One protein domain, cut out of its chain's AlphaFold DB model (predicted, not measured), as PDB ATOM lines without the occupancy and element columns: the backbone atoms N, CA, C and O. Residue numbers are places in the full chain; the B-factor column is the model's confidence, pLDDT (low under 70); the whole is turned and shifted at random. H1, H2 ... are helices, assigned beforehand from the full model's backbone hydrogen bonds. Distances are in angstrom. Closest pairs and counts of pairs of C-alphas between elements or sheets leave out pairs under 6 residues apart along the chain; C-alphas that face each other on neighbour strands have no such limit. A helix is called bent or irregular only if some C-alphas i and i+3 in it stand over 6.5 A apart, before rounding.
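This is residues 5 to 107 of the 488 residues of an uncharacterized protein of Tritrichomonas foetus (UniProt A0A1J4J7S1). Two helical hairpins, H1 with H2 and H4 with H5, pack together through H1 and H4 as a four-helix bundle that is looser between H2 and H5, where residues 26 to 29 of the link from H1 to H2 lie. The short helix H3 sits beyond one end of the bundle, and residues 60 to 65, in the link after it, stick out. The printed part has 103 residues with five named helices, in the order H1 to H5, and no named strand; 67 residues are in the helices, and the class is all helix. It is compact, with a radius of gyration of the C-alphas of 14.0 A, and only just elongated, with spans of 42 by 28 by 28 A.

H1, residues 5 to 22, and H2, residues 34 to 53, form a helical hairpin, two helices that touch and run opposite ways. They stand at a shallow tilt of 27 degrees, and their closest C-alphas, those of Leu 9 and Ala 46, are 5.0 A apart. H3, residues 55 to 59, and H2 meet only through their link. H4, residues 71 to 84, touches H1 with residues 77 to 81 alone, and H1 touches H4 with residues 13 to 20 alone. H1 and H4 run the same way at a shallow tilt of 11 degrees, and their closest C-alphas, those of Leu 13 and His 77, are 7.0 A apart. H5, residues 89 to 98, forms a second helical hairpin with H4, opposite ways at a shallow tilt of 30 degrees; their closest C-alphas, those of Arg 82 and Glu 89, are 6.6 A apart. H2 and H5 are close but not clearly touching, with the C-alphas of Phe 44 and Phe 96 closest at 7.5 A, at a steep tilt of 46 degrees. H1 and H5 are apart, and H2 and H4 are apart. Every O i to N i+4 pair is within hydrogen-bond range in H1, H3 and H5, against 12 of 16 in H2 and 8 of 10 in H4.

H1 begins at C-alpha 5, (20.419, 7.704, -37.139), and is 26.0 A from first to last C-alpha. H2 is 30.3 A long and only just irregular: C-alphas 46 and 49 are 6.9 A apart. H3 is 6.2 A long. H4 begins at C-alpha 71, (5.849, 4.540, -32.330), is 20.1 A long and is irregular, with C-alphas 80 and 83 7.6 A apart. H5 is 14.1 A long and ends at C-alpha 98, (10.674, 5.517, -21.414).

The two C-alphas farthest apart, those of Asp 33 and Asp 62, are 43.7 A apart. The printed part has no cut. The links from H1 to H2 and from H3 to H4, 11 residues each, are long; those from H2 to H3 and from H4 to H5 are tight. The mean pLDDT of the printed part is 89.3, and residues 55 to 56 are under 70.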
ATOM      1  N   GLN A   5      21.028   8.075 -38.418       88.38
ATOM      2  CA  GLN A   5      20.419   7.704 -37.139       88.38
ATOM      3  C   GLN A   5      19.263   6.704 -37.292       88.38
ATOM      4  O   GLN A   5      19.072   5.827 -36.451       88.38
ATOM      5  N   GLU A   6      18.463   6.843 -38.348       88.94
ATOM      6  CA  GLU A   6      17.345   5.950 -38.629       88.94
ATOM      7  C   GLU A   6      17.824   4.603 -39.168       88.94
ATOM      8  O   GLU A   6      17.290   3.568 -38.767       88.94
ATOM      9  N   GLN A   7      18.885   4.600 -39.974       91.69
ATOM     10  CA  GLN A   7      19.558   3.370 -40.379       91.69
ATOM     11  C   GLN A   7      20.118   2.617 -39.162       91.69
ATOM     12  O   GLN A   7      19.809   1.439 -38.986       91.69
ATOM     13  N   ALA A   8      20.830   3.303 -38.262       93.19
ATOM     14  CA  ALA A   8      21.383   2.693 -37.052       93.19
ATOM     15  C   ALA A   8      20.305   2.079 -36.135       93.19
ATOM     16  O   ALA A   8      20.522   1.030 -35.525       93.19
ATOM     17  N   LEU A   9      19.130   2.714 -36.029       94.06
ATOM     18  CA  LEU A   9      18.007   2.161 -35.269       94.06
ATOM     19  C   LEU A   9      17.434   0.906 -35.937       94.06
ATOM     20  O   LEU A   9      17.210  -0.089 -35.249       94.06
ATOM     21  N   ASN A  10      17.222   0.936 -37.255       94.19
ATOM     22  CA  ASN A  10      16.690  -0.206 -38.000       94.19
ATOM     23  C   ASN A  10      17.624  -1.421 -37.913       94.19
ATOM     24  O   ASN A  10      17.167  -2.513 -37.583       94.19
ATOM     25  N   GLU A  11      18.930  -1.218 -38.104       95.31
ATOM     26  CA  GLU A  11      19.944  -2.274 -37.972       95.31
ATOM     27  C   GLU A  11      19.970  -2.868 -36.555       95.31
ATOM     28  O   GLU A  11      20.049  -4.087 -36.377       95.31
ATOM     29  N   ALA A  12      19.863  -2.025 -35.521       95.88
ATOM     30  CA  ALA A  12      19.830  -2.490 -34.138       95.88
ATOM     31  C   ALA A  12      18.571  -3.324 -33.830       95.88
ATOM     32  O   ALA A  12      18.668  -4.341 -33.135       95.88
ATOM     33  N   LEU A  13      17.403  -2.914 -34.341       96.38
ATOM     34  CA  LEU A  13      16.141  -3.646 -34.182       96.38
ATOM     35  C   LEU A  13      16.190  -4.998 -34.905       96.38
ATOM     36  O   LEU A  13      15.881  -6.022 -34.298       96.38
ATOM     37  N   GLU A  14      16.660  -5.023 -36.154       96.19
ATOM     38  CA  GLU A  14      16.784  -6.247 -36.952       96.19
ATOM     39  C   GLU A  14      17.763  -7.244 -36.323       96.19
ATOM     40  O   GLU A  14      17.445  -8.426 -36.155       96.19
ATOM     41  N   ASN A  15      18.933  -6.769 -35.883       96.25
ATOM     42  CA  ASN A  15      19.888  -7.622 -35.186       96.25
ATOM     43  C   ASN A  15      19.295  -8.177 -33.882       96.25
ATOM     44  O   ASN A  15      19.467  -9.357 -33.581       96.25
ATOM     45  N   SER A  16      18.563  -7.358 -33.122       96.12
ATOM     46  CA  SER A  16      17.884  -7.824 -31.912       96.12
ATOM     47  C   SER A  16      16.820  -8.880 -32.214       96.12
ATOM     48  O   SER A  16      16.744  -9.874 -31.493       96.12
ATOM     49  N   LEU A  17      16.028  -8.709 -33.274       96.00
ATOM     50  CA  LEU A  17      15.036  -9.696 -33.699       96.00
ATOM     51  C   LEU A  17      15.704 -11.027 -34.067       96.00
ATOM     52  O   LEU A  17      15.272 -12.083 -33.609       96.00
ATOM     53  N   ARG A  18      16.810 -10.982 -34.820       96.50
ATOM     54  CA  ARG A  18      17.598 -12.176 -35.158       96.50
ATOM     55  C   ARG A  18      18.075 -12.920 -33.909       96.50
ATOM     56  O   ARG A  18      17.977 -14.142 -33.866       96.50
ATOM     57  N   LEU A  19      18.551 -12.198 -32.894       95.38
ATOM     58  CA  LEU A  19      18.995 -12.792 -31.628       95.38
ATOM     59  C   LEU A  19      17.841 -13.472 -30.874       95.38
ATOM     60  O   LEU A  19      18.006 -14.599 -30.411       95.38
ATOM     61  N   HIS A  20      16.662 -12.845 -30.816       95.50
ATOM     62  CA  HIS A  20      15.466 -13.446 -30.210       95.50
ATOM     63  C   HIS A  20      14.991 -14.700 -30.965       95.50
ATOM     64  O   HIS A  20      14.584 -15.672 -30.331       95.50
ATOM     65  N   ASN A  21      15.097 -14.714 -32.296       93.62
ATOM     66  CA  ASN A  21      14.746 -15.881 -33.111       93.62
ATOM     67  C   ASN A  21      15.733 -17.045 -32.924       93.62
ATOM     68  O   ASN A  21      15.331 -18.204 -32.973       93.62
ATOM     69  N   GLN A  22      17.020 -16.751 -32.711       94.31
ATOM     70  CA  GLN A  22      18.043 -17.769 -32.446       94.31
ATOM     71  C   GLN A  22      17.933 -18.348 -31.032       94.31
ATOM     72  O   GLN A  22      18.126 -19.546 -30.835       94.31
ATOM     73  N   LYS A  23      17.651 -17.494 -30.044       93.06
ATOM     74  CA  LYS A  23      17.524 -17.859 -28.632       93.06
ATOM     75  C   LYS A  23      16.334 -17.109 -28.019       93.06
ATOM     76  O   LYS A  23      16.499 -15.967 -27.595       93.06
ATOM     77  N   PRO A  24      15.143 -17.723 -27.947       91.81
ATOM     78  CA  PRO A  24      13.966 -17.074 -27.375       91.81
ATOM     79  C   PRO A  24      14.156 -16.793 -25.877       91.81
ATOM     80  O   PRO A  24      14.077 -17.691 -25.042       91.81
ATOM     81  N   THR A  25      14.476 -15.551 -25.517       93.88
ATOM     82  CA  THR A  25      14.740 -15.126 -24.130       93.88
ATOM     83  C   THR A  25      14.419 -13.639 -23.965       93.88
ATOM     84  O   THR A  25      14.507 -12.873 -24.926       93.88
ATOM     85  N   MET A  26      14.053 -13.205 -22.754       94.50
ATOM     86  CA  MET A  26      13.693 -11.812 -22.464       94.50
ATOM     87  C   MET A  26      14.925 -10.886 -22.340       94.50
ATOM     88  O   MET A  26      15.130 -10.223 -21.318       94.50
ATOM     89  N   PHE A  27      15.757 -10.805 -23.384       95.56
ATOM     90  CA  PHE A  27      17.025 -10.058 -23.379       95.56
ATOM     91  C   PHE A  27      16.878  -8.581 -23.001       95.56
ATOM     92  O   PHE A  27      17.733  -8.023 -22.310       95.56
ATOM     93  N   TYR A  28      15.778  -7.931 -23.395       94.81
ATOM     94  CA  TYR A  28      15.518  -6.536 -23.026       94.81
ATOM     95  C   TYR A  28      15.323  -6.341 -21.519       94.81
ATOM     96  O   TYR A  28      15.638  -5.269 -20.998       94.81
ATOM     97  N   LEU A  29      14.862  -7.375 -20.811       93.31
ATOM     98  CA  LEU A  29      14.715  -7.389 -19.354       93.31
ATOM     99  C   LEU A  29      15.974  -7.903 -18.638       93.31
ATOM    100  O   LEU A  29      16.002  -7.958 -17.413       93.31
ATOM    101  N   GLY A  30      17.046  -8.184 -19.386       92.88
ATOM    102  CA  GLY A  30      18.337  -8.607 -18.847       92.88
ATOM    103  C   GLY A  30      18.467 -10.110 -18.612       92.88
ATOM    104  O   GLY A  30      19.431 -10.521 -17.972       92.88
ATOM    105  N   GLU A  31      17.533 -10.915 -19.113       92.12
ATOM    106  CA  GLU A  31      17.638 -12.374 -19.083       92.12
ATOM    107  C   GLU A  31      18.549 -12.879 -20.212       92.12
ATOM    108  O   GLU A  31      18.579 -12.288 -21.289       92.12
ATOM    109  N   GLY A  32      19.273 -13.978 -19.987       91.25
ATOM    110  CA  GLY A  32      20.168 -14.589 -20.979       91.25
ATOM    111  C   GLY A  32      21.641 -14.194 -20.836       91.25
ATOM    112  O   GLY A  32      22.087 -13.728 -19.786       91.25
ATOM    113  N   ASP A  33      22.431 -14.437 -21.885       93.38
ATOM    114  CA  ASP A  33      23.865 -14.148 -21.865       93.38
ATOM    115  C   ASP A  33      24.159 -12.639 -21.956       93.38
ATOM    116  O   ASP A  33      23.486 -11.880 -22.658       93.38
ATOM    117  N   LYS A  34      25.176 -12.189 -21.205       94.44
ATOM    118  CA  LYS A  34      25.499 -10.759 -21.047       94.44
ATOM    119  C   LYS A  34      25.789 -10.063 -22.377       94.44
ATOM    120  O   LYS A  34      25.458  -8.889 -22.530       94.44
ATOM    121  N   GLU A  35      26.406 -10.773 -23.318       94.25
ATOM    122  CA  GLU A  35      26.755 -10.229 -24.628       94.25
ATOM    123  C   GLU A  35      25.498  -9.951 -25.458       94.25
ATOM    124  O   GLU A  35      25.312  -8.831 -25.931       94.25
ATOM    125  N   THR A  36      24.580 -10.915 -25.555       93.31
ATOM    126  CA  THR A  36      23.309 -10.771 -26.280       93.31
ATOM    127  C   THR A  36      22.419  -9.701 -25.653       93.31
ATOM    128  O   THR A  36      21.816  -8.897 -26.372       93.31
ATOM    129  N   VAL A  37      22.385  -9.621 -24.317       94.94
ATOM    130  CA  VAL A  37      21.699  -8.538 -23.593       94.94
ATOM    131  C   VAL A  37      22.267  -7.174 -23.992       94.94
ATOM    132  O   VAL A  37      21.504  -6.255 -24.295       94.94
ATOM    133  N   GLU A  38      23.592  -7.018 -24.037       94.31
ATOM    134  CA  GLU A  38      24.220  -5.747 -24.418       94.31
ATOM    135  C   GLU A  38      23.985  -5.404 -25.897       94.31
ATOM    136  O   GLU A  38      23.739  -4.240 -26.223       94.31
ATOM    137  N   GLN A  39      23.969  -6.400 -26.792       93.50
ATOM    138  CA  GLN A  39      23.600  -6.204 -28.199       93.50
ATOM    139  C   GLN A  39      22.153  -5.717 -28.336       93.50
ATOM    140  O   GLN A  39      21.912  -4.735 -29.034       93.50
ATOM    141  N   CYS A  40      21.197  -6.318 -27.619       93.62
ATOM    142  CA  CYS A  40      19.810  -5.844 -27.617       93.62
ATOM    143  C   CYS A  40      19.696  -4.425 -27.034       93.62
ATOM    144  O   CYS A  40      18.959  -3.590 -27.555       93.62
ATOM    145  N   ARG A  41      20.486  -4.084 -26.007       93.31
ATOM    146  CA  ARG A  41      20.516  -2.728 -25.424       93.31
ATOM    147  C   ARG A  41      21.065  -1.655 -26.367       93.31
ATOM    148  O   ARG A  41      20.800  -0.474 -26.120       93.31
ATOM    149  N   LYS A  42      21.762  -2.009 -27.456       94.44
ATOM    150  CA  LYS A  42      22.154  -1.038 -28.497       94.44
ATOM    151  C   LYS A  42      20.948  -0.358 -29.138       94.44
ATOM    152  O   LYS A  42      21.062   0.814 -29.485       94.44
ATOM    153  N   VAL A  43      19.786  -1.015 -29.182       95.38
ATOM    154  CA  VAL A  43      18.524  -0.393 -29.620       95.38
ATOM    155  C   VAL A  43      18.230   0.868 -28.808       95.38
ATOM    156  O   VAL A  43      17.984   1.927 -29.372       95.38
ATOM    157  N   PHE A  44      18.369   0.818 -27.481       93.25
ATOM    158  CA  PHE A  44      18.131   1.991 -26.635       93.25
ATOM    159  C   PHE A  44      19.166   3.100 -26.836       93.25
ATOM    160  O   PHE A  44      18.836   4.274 -26.668       93.25
ATOM    161  N   LYS A  45      20.407   2.753 -27.198       91.75
ATOM    162  CA  LYS A  45      21.428   3.742 -27.576       91.75
ATOM    163  C   LYS A  45      21.042   4.427 -28.893       91.75
ATOM    164  O   LYS A  45      21.083   5.652 -28.953       91.75
ATOM    165  N   ALA A  46      20.581   3.662 -29.884       92.19
ATOM    166  CA  ALA A  46      20.113   4.172 -31.175       92.19
ATOM    167  C   ALA A  46      18.807   4.988 -31.083       92.19
ATOM    168  O   ALA A  46      18.559   5.850 -31.917       92.19
ATOM    169  N   MET A  47      17.986   4.777 -30.048       90.56
ATOM    170  CA  MET A  47      16.775   5.575 -29.798       90.56
ATOM    171  C   MET A  47      17.055   6.962 -29.196       90.56
ATOM    172  O   MET A  47      16.241   7.872 -29.351       90.56
ATOM    173  N   LYS A  48      18.193   7.145 -28.509       87.75
ATOM    174  CA  LYS A  48      18.510   8.372 -27.756       87.75
ATOM    175  C   LYS A  48      18.467   9.665 -28.597       87.75
ATOM    176  O   LYS A  48      17.943  10.651 -28.081       87.75
ATOM    177  N   PRO A  49      18.963   9.712 -29.851       87.62
ATOM    178  CA  PRO A  49      18.885  10.921 -30.675       87.62
ATOM    179  C   PRO A  49      17.443  11.380 -30.923       87.62
ATOM    180  O   PRO A  49      17.148  12.564 -30.790       87.62
ATOM    181  N   PHE A  50      16.527  10.444 -31.189       85.69
ATOM    182  CA  PHE A  50      15.112  10.746 -31.424       85.69
ATOM    183  C   PHE A  50      14.432  11.308 -30.175       85.69
ATOM    184  O   PHE A  50      13.668  12.263 -30.269       85.69
ATOM    185  N   ALA A  51      14.775  10.776 -29.002       80.69
ATOM    186  CA  ALA A  51      14.279  11.288 -27.730       80.69
ATOM    187  C   ALA A  51      14.693  12.748 -27.475       80.69
ATOM    188  O   ALA A  51      13.938  13.493 -26.867       80.69
ATOM    189  N   LEU A  52      15.865  13.178 -27.946       78.75
ATOM    190  CA  LEU A  52      16.339  14.553 -27.760       78.75
ATOM    191  C   LEU A  52      15.799  15.504 -28.833       78.75
ATOM    192  O   LEU A  52      15.383  16.612 -28.514       78.75
ATOM    193  N   GLN A  53      15.802  15.074 -30.096       79.25
ATOM    194  CA  GLN A  53      15.469  15.936 -31.231       79.25
ATOM    195  C   GLN A  53      13.963  16.086 -31.454       79.25
ATOM    196  O   GLN A  53      13.506  17.156 -31.840       79.25
ATOM    197  N   LEU A  54      13.187  15.020 -31.234       70.62
ATOM    198  CA  LEU A  54      11.766  15.008 -31.581       70.62
ATOM    199  C   LEU A  54      10.872  15.342 -30.392       70.62
ATOM    200  O   LEU A  54       9.779  15.857 -30.601       70.62
ATOM    201  N   SER A  55      11.321  15.088 -29.159       66.25
ATOM    202  CA  SER A  55      10.467  15.192 -27.971       66.25
ATOM    203  C   SER A  55       9.748  16.520 -27.769       66.25
ATOM    204  O   SER A  55       8.535  16.483 -27.565       66.25
ATOM    205  N   PRO A  56      10.415  17.684 -27.863       67.38
ATOM    206  CA  PRO A  56       9.737  18.962 -27.659       67.38
ATOM    207  C   PRO A  56       8.546  19.166 -28.605       67.38
ATOM    208  O   PRO A  56       7.550  19.756 -28.211       67.38
ATOM    209  N   VAL A  57       8.618  18.624 -29.823       71.81
ATOM    210  CA  VAL A  57       7.625  18.865 -30.876       71.81
ATOM    211  C   VAL A  57       6.320  18.111 -30.619       71.81
ATOM    212  O   VAL A  57       5.249  18.697 -30.719       71.81
ATOM    213  N   TRP A  58       6.379  16.823 -30.266       76.88
ATOM    214  CA  TRP A  58       5.157  16.017 -30.122       76.88
ATOM    215  C   TRP A  58       4.517  16.135 -28.731       76.88
ATOM    216  O   TRP A  58       3.302  16.010 -28.618       76.88
ATOM    217  N   PHE A  59       5.288  16.441 -27.680       76.19
ATOM    218  CA  PHE A  59       4.715  16.727 -26.356       76.19
ATOM    219  C   PHE A  59       4.022  18.091 -26.284       76.19
ATOM    220  O   PHE A  59       3.089  18.250 -25.505       76.19
ATOM    221  N   GLN A  60       4.448  19.062 -27.093       79.12
ATOM    222  CA  GLN A  60       3.778  20.362 -27.213       79.12
ATOM    223  C   GLN A  60       2.648  20.353 -28.253       79.12
ATOM    224  O   GLN A  60       2.015  21.384 -28.460       79.12
ATOM    225  N   SER A  61       2.405  19.211 -28.909       81.06
ATOM    226  CA  SER A  61       1.261  19.032 -29.804       81.06
ATOM    227  C   SER A  61      -0.046  19.191 -29.028       81.06
ATOM    228  O   SER A  61      -0.163  18.662 -27.914       81.06
ATOM    229  N   ASP A  62      -1.012  19.866 -29.644       77.00
ATOM    230  CA  ASP A  62      -2.395  20.033 -29.182       77.00
ATOM    231  C   ASP A  62      -3.254  18.775 -29.421       77.00
ATOM    232  O   ASP A  62      -4.393  18.682 -28.965       77.00
ATOM    233  N   GLU A  63      -2.698  17.756 -30.086       85.00
ATOM    234  CA  GLU A  63      -3.345  16.459 -30.257       85.00
ATOM    235  C   GLU A  63      -3.617  15.773 -28.909       85.00
ATOM    236  O   GLU A  63      -2.738  15.637 -28.052       85.00
ATOM    237  N   ALA A  64      -4.824  15.232 -28.747       82.75
ATOM    238  CA  ALA A  64      -5.204  14.511 -27.534       82.75
ATOM    239  C   ALA A  64      -4.310  13.286 -27.265       82.75
ATOM    240  O   ALA A  64      -3.872  13.065 -26.135       82.75
ATOM    241  N   VAL A  65      -3.997  12.511 -28.306       87.38
ATOM    242  CA  VAL A  65      -3.110  11.344 -28.227       87.38
ATOM    243  C   VAL A  65      -1.819  11.666 -28.978       87.38
ATOM    244  O   VAL A  65      -1.778  11.524 -30.199       87.38
ATOM    245  N   PRO A  66      -0.757  12.101 -28.279       84.75
ATOM    246  CA  PRO A  66       0.439  12.599 -28.940       84.75
ATOM    247  C   PRO A  66       1.188  11.449 -29.630       84.75
ATOM    248  O   PRO A  66       1.521  10.436 -29.008       84.75
ATOM    249  N   LYS A  67       1.475  11.601 -30.929       84.88
ATOM    250  CA  LYS A  67       2.054  10.537 -31.766       84.88
ATOM    251  C   LYS A  67       3.534  10.771 -32.064       84.88
ATOM    252  O   LYS A  67       3.899  11.559 -32.932       84.88
ATOM    253  N   HIS A  68       4.416  10.016 -31.408       86.81
ATOM    254  CA  HIS A  68       5.840  10.054 -31.749       86.81
ATOM    255  C   HIS A  68       6.108   9.334 -33.090       86.81
ATOM    256  O   HIS A  68       5.638   8.203 -33.280       86.81
ATOM    257  N   PRO A  69       6.953   9.881 -33.990       84.62
ATOM    258  CA  PRO A  69       7.214   9.293 -35.313       84.62
ATOM    259  C   PRO A  69       7.731   7.847 -35.293       84.62
ATOM    260  O   PRO A  69       7.528   7.089 -36.237       84.62
ATOM    261  N   LYS A  70       8.401   7.436 -34.209       87.75
ATOM    262  CA  LYS A  70       8.947   6.073 -34.049       87.75
ATOM    263  C   LYS A  70       8.000   5.071 -33.383       87.75
ATOM    264  O   LYS A  70       8.376   3.910 -33.263       87.75
ATOM    265  N   PHE A  71       6.791   5.467 -32.973       89.75
ATOM    266  CA  PHE A  71       5.849   4.540 -32.330       89.75
ATOM    267  C   PHE A  71       5.507   3.341 -33.218       89.75
ATOM    268  O   PHE A  71       5.596   2.214 -32.746       89.75
ATOM    269  N   ALA A  72       5.206   3.555 -34.503       88.56
ATOM    270  CA  ALA A  72       4.853   2.464 -35.416       88.56
ATOM    271  C   ALA A  72       5.996   1.448 -35.593       88.56
ATOM    272  O   ALA A  72       5.776   0.241 -35.514       88.56
ATOM    273  N   LEU A  73       7.229   1.939 -35.771       90.50
ATOM    274  CA  LEU A  73       8.422   1.096 -35.898       90.50
ATOM    275  C   LEU A  73       8.646   0.245 -34.640       90.50
ATOM    276  O   LEU A  73       8.865  -0.960 -34.731       90.50
ATOM    277  N   ILE A  74       8.560   0.872 -33.464       92.00
ATOM    278  CA  ILE A  74       8.750   0.198 -32.175       92.00
ATOM    279  C   ILE A  74       7.636  -0.816 -31.925       92.00
ATOM    280  O   ILE A  74       7.923  -1.928 -31.495       92.00
ATOM    281  N   LYS A  75       6.382  -0.458 -32.219       91.12
ATOM    282  CA  LYS A  75       5.234  -1.356 -32.076       91.12
ATOM    283  C   LYS A  75       5.403  -2.605 -32.934       91.12
ATOM    284  O   LYS A  75       5.344  -3.701 -32.393       91.12
ATOM    285  N   ARG A  76       5.753  -2.448 -34.216       91.81
ATOM    286  CA  ARG A  76       6.036  -3.577 -35.116       91.81
ATOM    287  C   ARG A  76       7.112  -4.508 -34.556       91.81
ATOM    288  O   ARG A  76       6.940  -5.721 -34.596       91.81
ATOM    289  N   HIS A  77       8.202  -3.953 -34.029       94.56
ATOM    290  CA  HIS A  77       9.266  -4.755 -33.421       94.56
ATOM    291  C   HIS A  77       8.791  -5.495 -32.167       94.56
ATOM    292  O   HIS A  77       9.064  -6.684 -32.015       94.56
ATOM    293  N   ILE A  78       8.053  -4.817 -31.280       93.44
ATOM    294  CA  ILE A  78       7.471  -5.437 -30.084       93.44
ATOM    295  C   ILE A  78       6.529  -6.575 -30.486       93.44
ATOM    296  O   ILE A  78       6.669  -7.669 -29.949       93.44
ATOM    297  N   ASP A  79       5.651  -6.371 -31.468       92.19
ATOM    298  CA  ASP A  79       4.713  -7.391 -31.949       92.19
ATOM    299  C   ASP A  79       5.431  -8.649 -32.464       92.19
ATOM    300  O   ASP A  79       4.966  -9.764 -32.232       92.19
ATOM    301  N   GLN A  80       6.598  -8.491 -33.096       93.94
ATOM    302  CA  GLN A  80       7.410  -9.611 -33.585       93.94
ATOM    303  C   GLN A  80       8.030 -10.449 -32.460       93.94
ATOM    304  O   GLN A  80       8.237 -11.645 -32.643       93.94
ATOM    305  N   ILE A  81       8.311  -9.850 -31.300       94.44
ATOM    306  CA  ILE A  81       8.937 -10.544 -30.162       94.44
ATOM    307  C   ILE A  81       7.970 -10.804 -29.003       94.44
ATOM    308  O   ILE A  81       8.340 -11.480 -28.045       94.44
ATOM    309  N   ARG A  82       6.729 -10.301 -29.063       91.88
ATOM    310  CA  ARG A  82       5.784 -10.296 -27.932       91.88
ATOM    311  C   ARG A  82       5.510 -11.683 -27.361       91.88
ATOM    312  O   ARG A  82       5.314 -11.821 -26.160       91.88
ATOM    313  N   TYR A  83       5.554 -12.721 -28.200       92.62
ATOM    314  CA  TYR A  83       5.334 -14.106 -27.779       92.62
ATOM    315  C   TYR A  83       6.365 -14.583 -26.739       92.62
ATOM    316  O   TYR A  83       6.054 -15.452 -25.933       92.62
ATOM    317  N   ILE A  84       7.559 -13.980 -26.715       94.88
ATOM    318  CA  ILE A  84       8.616 -14.246 -25.727       94.88
ATOM    319  C   ILE A  84       8.316 -13.531 -24.402       94.88
ATOM    320  O   ILE A  84       8.711 -13.999 -23.341       94.88
ATOM    321  N   TYR A  85       7.597 -12.407 -24.450       94.06
ATOM    322  CA  TYR A  85       7.359 -11.508 -23.320       94.06
ATOM    323  C   TYR A  85       5.924 -11.578 -22.779       94.06
ATOM    324  O   TYR A  85       5.537 -10.676 -22.052       94.06
ATOM    325  N   GLN A  86       5.126 -12.611 -23.070       88.56
ATOM    326  CA  GLN A  86       3.689 -12.657 -22.722       88.56
ATOM    327  C   GLN A  86       3.374 -12.276 -21.261       88.56
ATOM    328  O   GLN A  86       2.432 -11.536 -20.995       88.56
ATOM    329  N   SER A  87       4.191 -12.717 -20.300       89.81
ATOM    330  CA  SER A  87       4.009 -12.405 -18.872       89.81
ATOM    331  C   SER A  87       4.563 -11.037 -18.441       89.81
ATOM    332  O   SER A  87       4.337 -10.595 -17.313       89.81
ATOM    333  N   ARG A  88       5.324 -10.361 -19.311       92.25
ATOM    334  CA  ARG A  88       6.071  -9.121 -19.035       92.25
ATOM    335  C   ARG A  88       5.934  -8.061 -20.134       92.25
ATOM    336  O   ARG A  88       6.677  -7.079 -20.117       92.25
ATOM    337  N   GLU A  89       4.973  -8.197 -21.040       90.31
ATOM    338  CA  GLU A  89       4.750  -7.277 -22.160       90.31
ATOM    339  C   GLU A  89       4.573  -5.818 -21.702       90.31
ATOM    340  O   GLU A  89       5.273  -4.952 -22.236       90.31
ATOM    341  N   PRO A  90       3.802  -5.509 -20.634       88.44
ATOM    342  CA  PRO A  90       3.715  -4.139 -20.125       88.44
ATOM    343  C   PRO A  90       5.074  -3.566 -19.698       88.44
ATOM    344  O   PRO A  90       5.340  -2.380 -19.877       88.44
ATOM    345  N   SER A  91       5.964  -4.409 -19.159       90.50
ATOM    346  CA  SER A  91       7.313  -3.987 -18.752       90.50
ATOM    347  C   SER A  91       8.213  -3.719 -19.960       90.50
ATOM    348  O   SER A  91       9.010  -2.781 -19.927       90.50
ATOM    349  N   LEU A  92       8.066  -4.505 -21.033       92.12
ATOM    350  CA  LEU A  92       8.770  -4.294 -22.298       92.12
ATOM    351  C   LEU A  92       8.342  -2.971 -22.947       92.12
ATOM    352  O   LEU A  92       9.198  -2.139 -23.251       92.12
ATOM    353  N   ILE A  93       7.033  -2.744 -23.094       91.56
ATOM    354  CA  ILE A  93       6.484  -1.500 -23.653       91.56
ATOM    355  C   ILE A  93       6.989  -0.304 -22.850       91.56
ATOM    356  O   ILE A  93       7.576   0.619 -23.416       91.56
ATOM    357  N   GLN A  94       6.854  -0.357 -21.520       89.00
ATOM    358  CA  GLN A  94       7.304   0.709 -20.630       89.00
ATOM    359  C   GLN A  94       8.802   1.013 -20.798       89.00
ATOM    360  O   GLN A  94       9.228   2.173 -20.741       89.00
ATOM    361  N   LEU A  95       9.623  -0.021 -20.993       90.75
ATOM    362  CA  LEU A  95      11.053   0.142 -21.207       90.75
ATOM    363  C   LEU A  95      11.319   0.947 -22.482       90.75
ATOM    364  O   LEU A  95      12.019   1.956 -22.391       90.75
ATOM    365  N   PHE A  96      10.712   0.566 -23.610       92.12
ATOM    366  CA  PHE A  96      10.848   1.260 -24.895       92.12
ATOM    367  C   PHE A  96      10.344   2.702 -24.843       92.12
ATOM    368  O   PHE A  96      11.097   3.622 -25.165       92.12
ATOM    369  N   VAL A  97       9.110   2.928 -24.383       89.50
ATOM    370  CA  VAL A  97       8.532   4.282 -24.345       89.50
ATOM    371  C   VAL A  97       9.332   5.205 -23.431       89.50
ATOM    372  O   VAL A  97       9.585   6.354 -23.774       89.50
ATOM    373  N   SER A  98       9.862   4.695 -22.313       87.81
ATOM    374  CA  SER A  98      10.674   5.517 -21.414       87.81
ATOM    375  C   SER A  98      12.015   5.965 -22.004       87.81
ATOM    376  O   SER A  98      12.644   6.864 -21.451       87.81
ATOM    377  N   LYS A  99      12.473   5.340 -23.098       88.50
ATOM    378  CA  LYS A  99      13.676   5.752 -23.839       88.50
ATOM    379  C   LYS A  99      13.404   6.827 -24.881       88.50
ATOM    380  O   LYS A  99      14.367   7.356 -25.417       88.50
ATOM    381  N   LEU A 100      12.138   7.150 -25.137       86.19
ATOM    382  CA  LEU A 100      11.720   8.229 -26.032       86.19
ATOM    383  C   LEU A 100      11.491   9.559 -25.306       86.19
ATOM    384  O   LEU A 100      11.139  10.539 -25.945       86.19
ATOM    385  N   LEU A 101      11.668   9.605 -23.984       84.69
ATOM    386  CA  LEU A 101      11.449  10.817 -23.198       84.69
ATOM    387  C   LEU A 101      12.626  11.797 -23.336       84.69
ATOM    388  O   LEU A 101      13.776  11.348 -23.329       84.69
ATOM    389  N   PRO A 102      12.364  13.119 -23.373       78.12
ATOM    390  CA  PRO A 102      13.406  14.142 -23.502       78.12
ATOM    391  C   PRO A 102      14.344  14.174 -22.298       78.12
ATOM    392  O   PRO A 102      15.523  14.495 -22.418       78.12
ATOM    393  N   CYS A 103      13.816  13.848 -21.122       78.88
ATOM    394  CA  CYS A 103      14.533  13.890 -19.863       78.88
ATOM    395  C   CYS A 103      14.071  12.761 -18.934       78.88
ATOM    396  O   CYS A 103      13.146  11.998 -19.230       78.88
ATOM    397  N   ASN A 104      14.755  12.629 -17.798       81.88
ATOM    398  CA  ASN A 104      14.326  11.713 -16.750       81.88
ATOM    399  C   ASN A 104      12.961  12.181 -16.205       81.88
ATOM    400  O   ASN A 104      12.906  13.274 -15.650       81.88
ATOM    401  N   PRO A 105      11.894  11.366 -16.292       80.56
ATOM    402  CA  PRO A 105      10.565  11.758 -15.830       80.56
ATOM    403  C   PRO A 105      10.466  11.861 -14.306       80.56
ATOM    404  O   PRO A 105       9.476  12.371 -13.824       80.56
ATOM    405  N   MET A 106      11.453  11.363 -13.552       85.19
ATOM    406  CA  MET A 106      11.488  11.450 -12.086       85.19
ATOM    407  C   MET A 106      12.810  12.089 -11.644       85.19
ATOM    408  O   MET A 106      13.720  11.387 -11.167       85.19
ATOM    409  N   PRO A 107      12.986  13.398 -11.885       87.06
ATOM    410  CA  PRO A 107      14.223  14.102 -11.570       87.06
ATOM    411  C   PRO A 107      14.460  14.204 -10.057       87.06
ATOM    412  O   PRO A 107      15.611  14.206  -9.636       87.06
TER     413      PRO A 107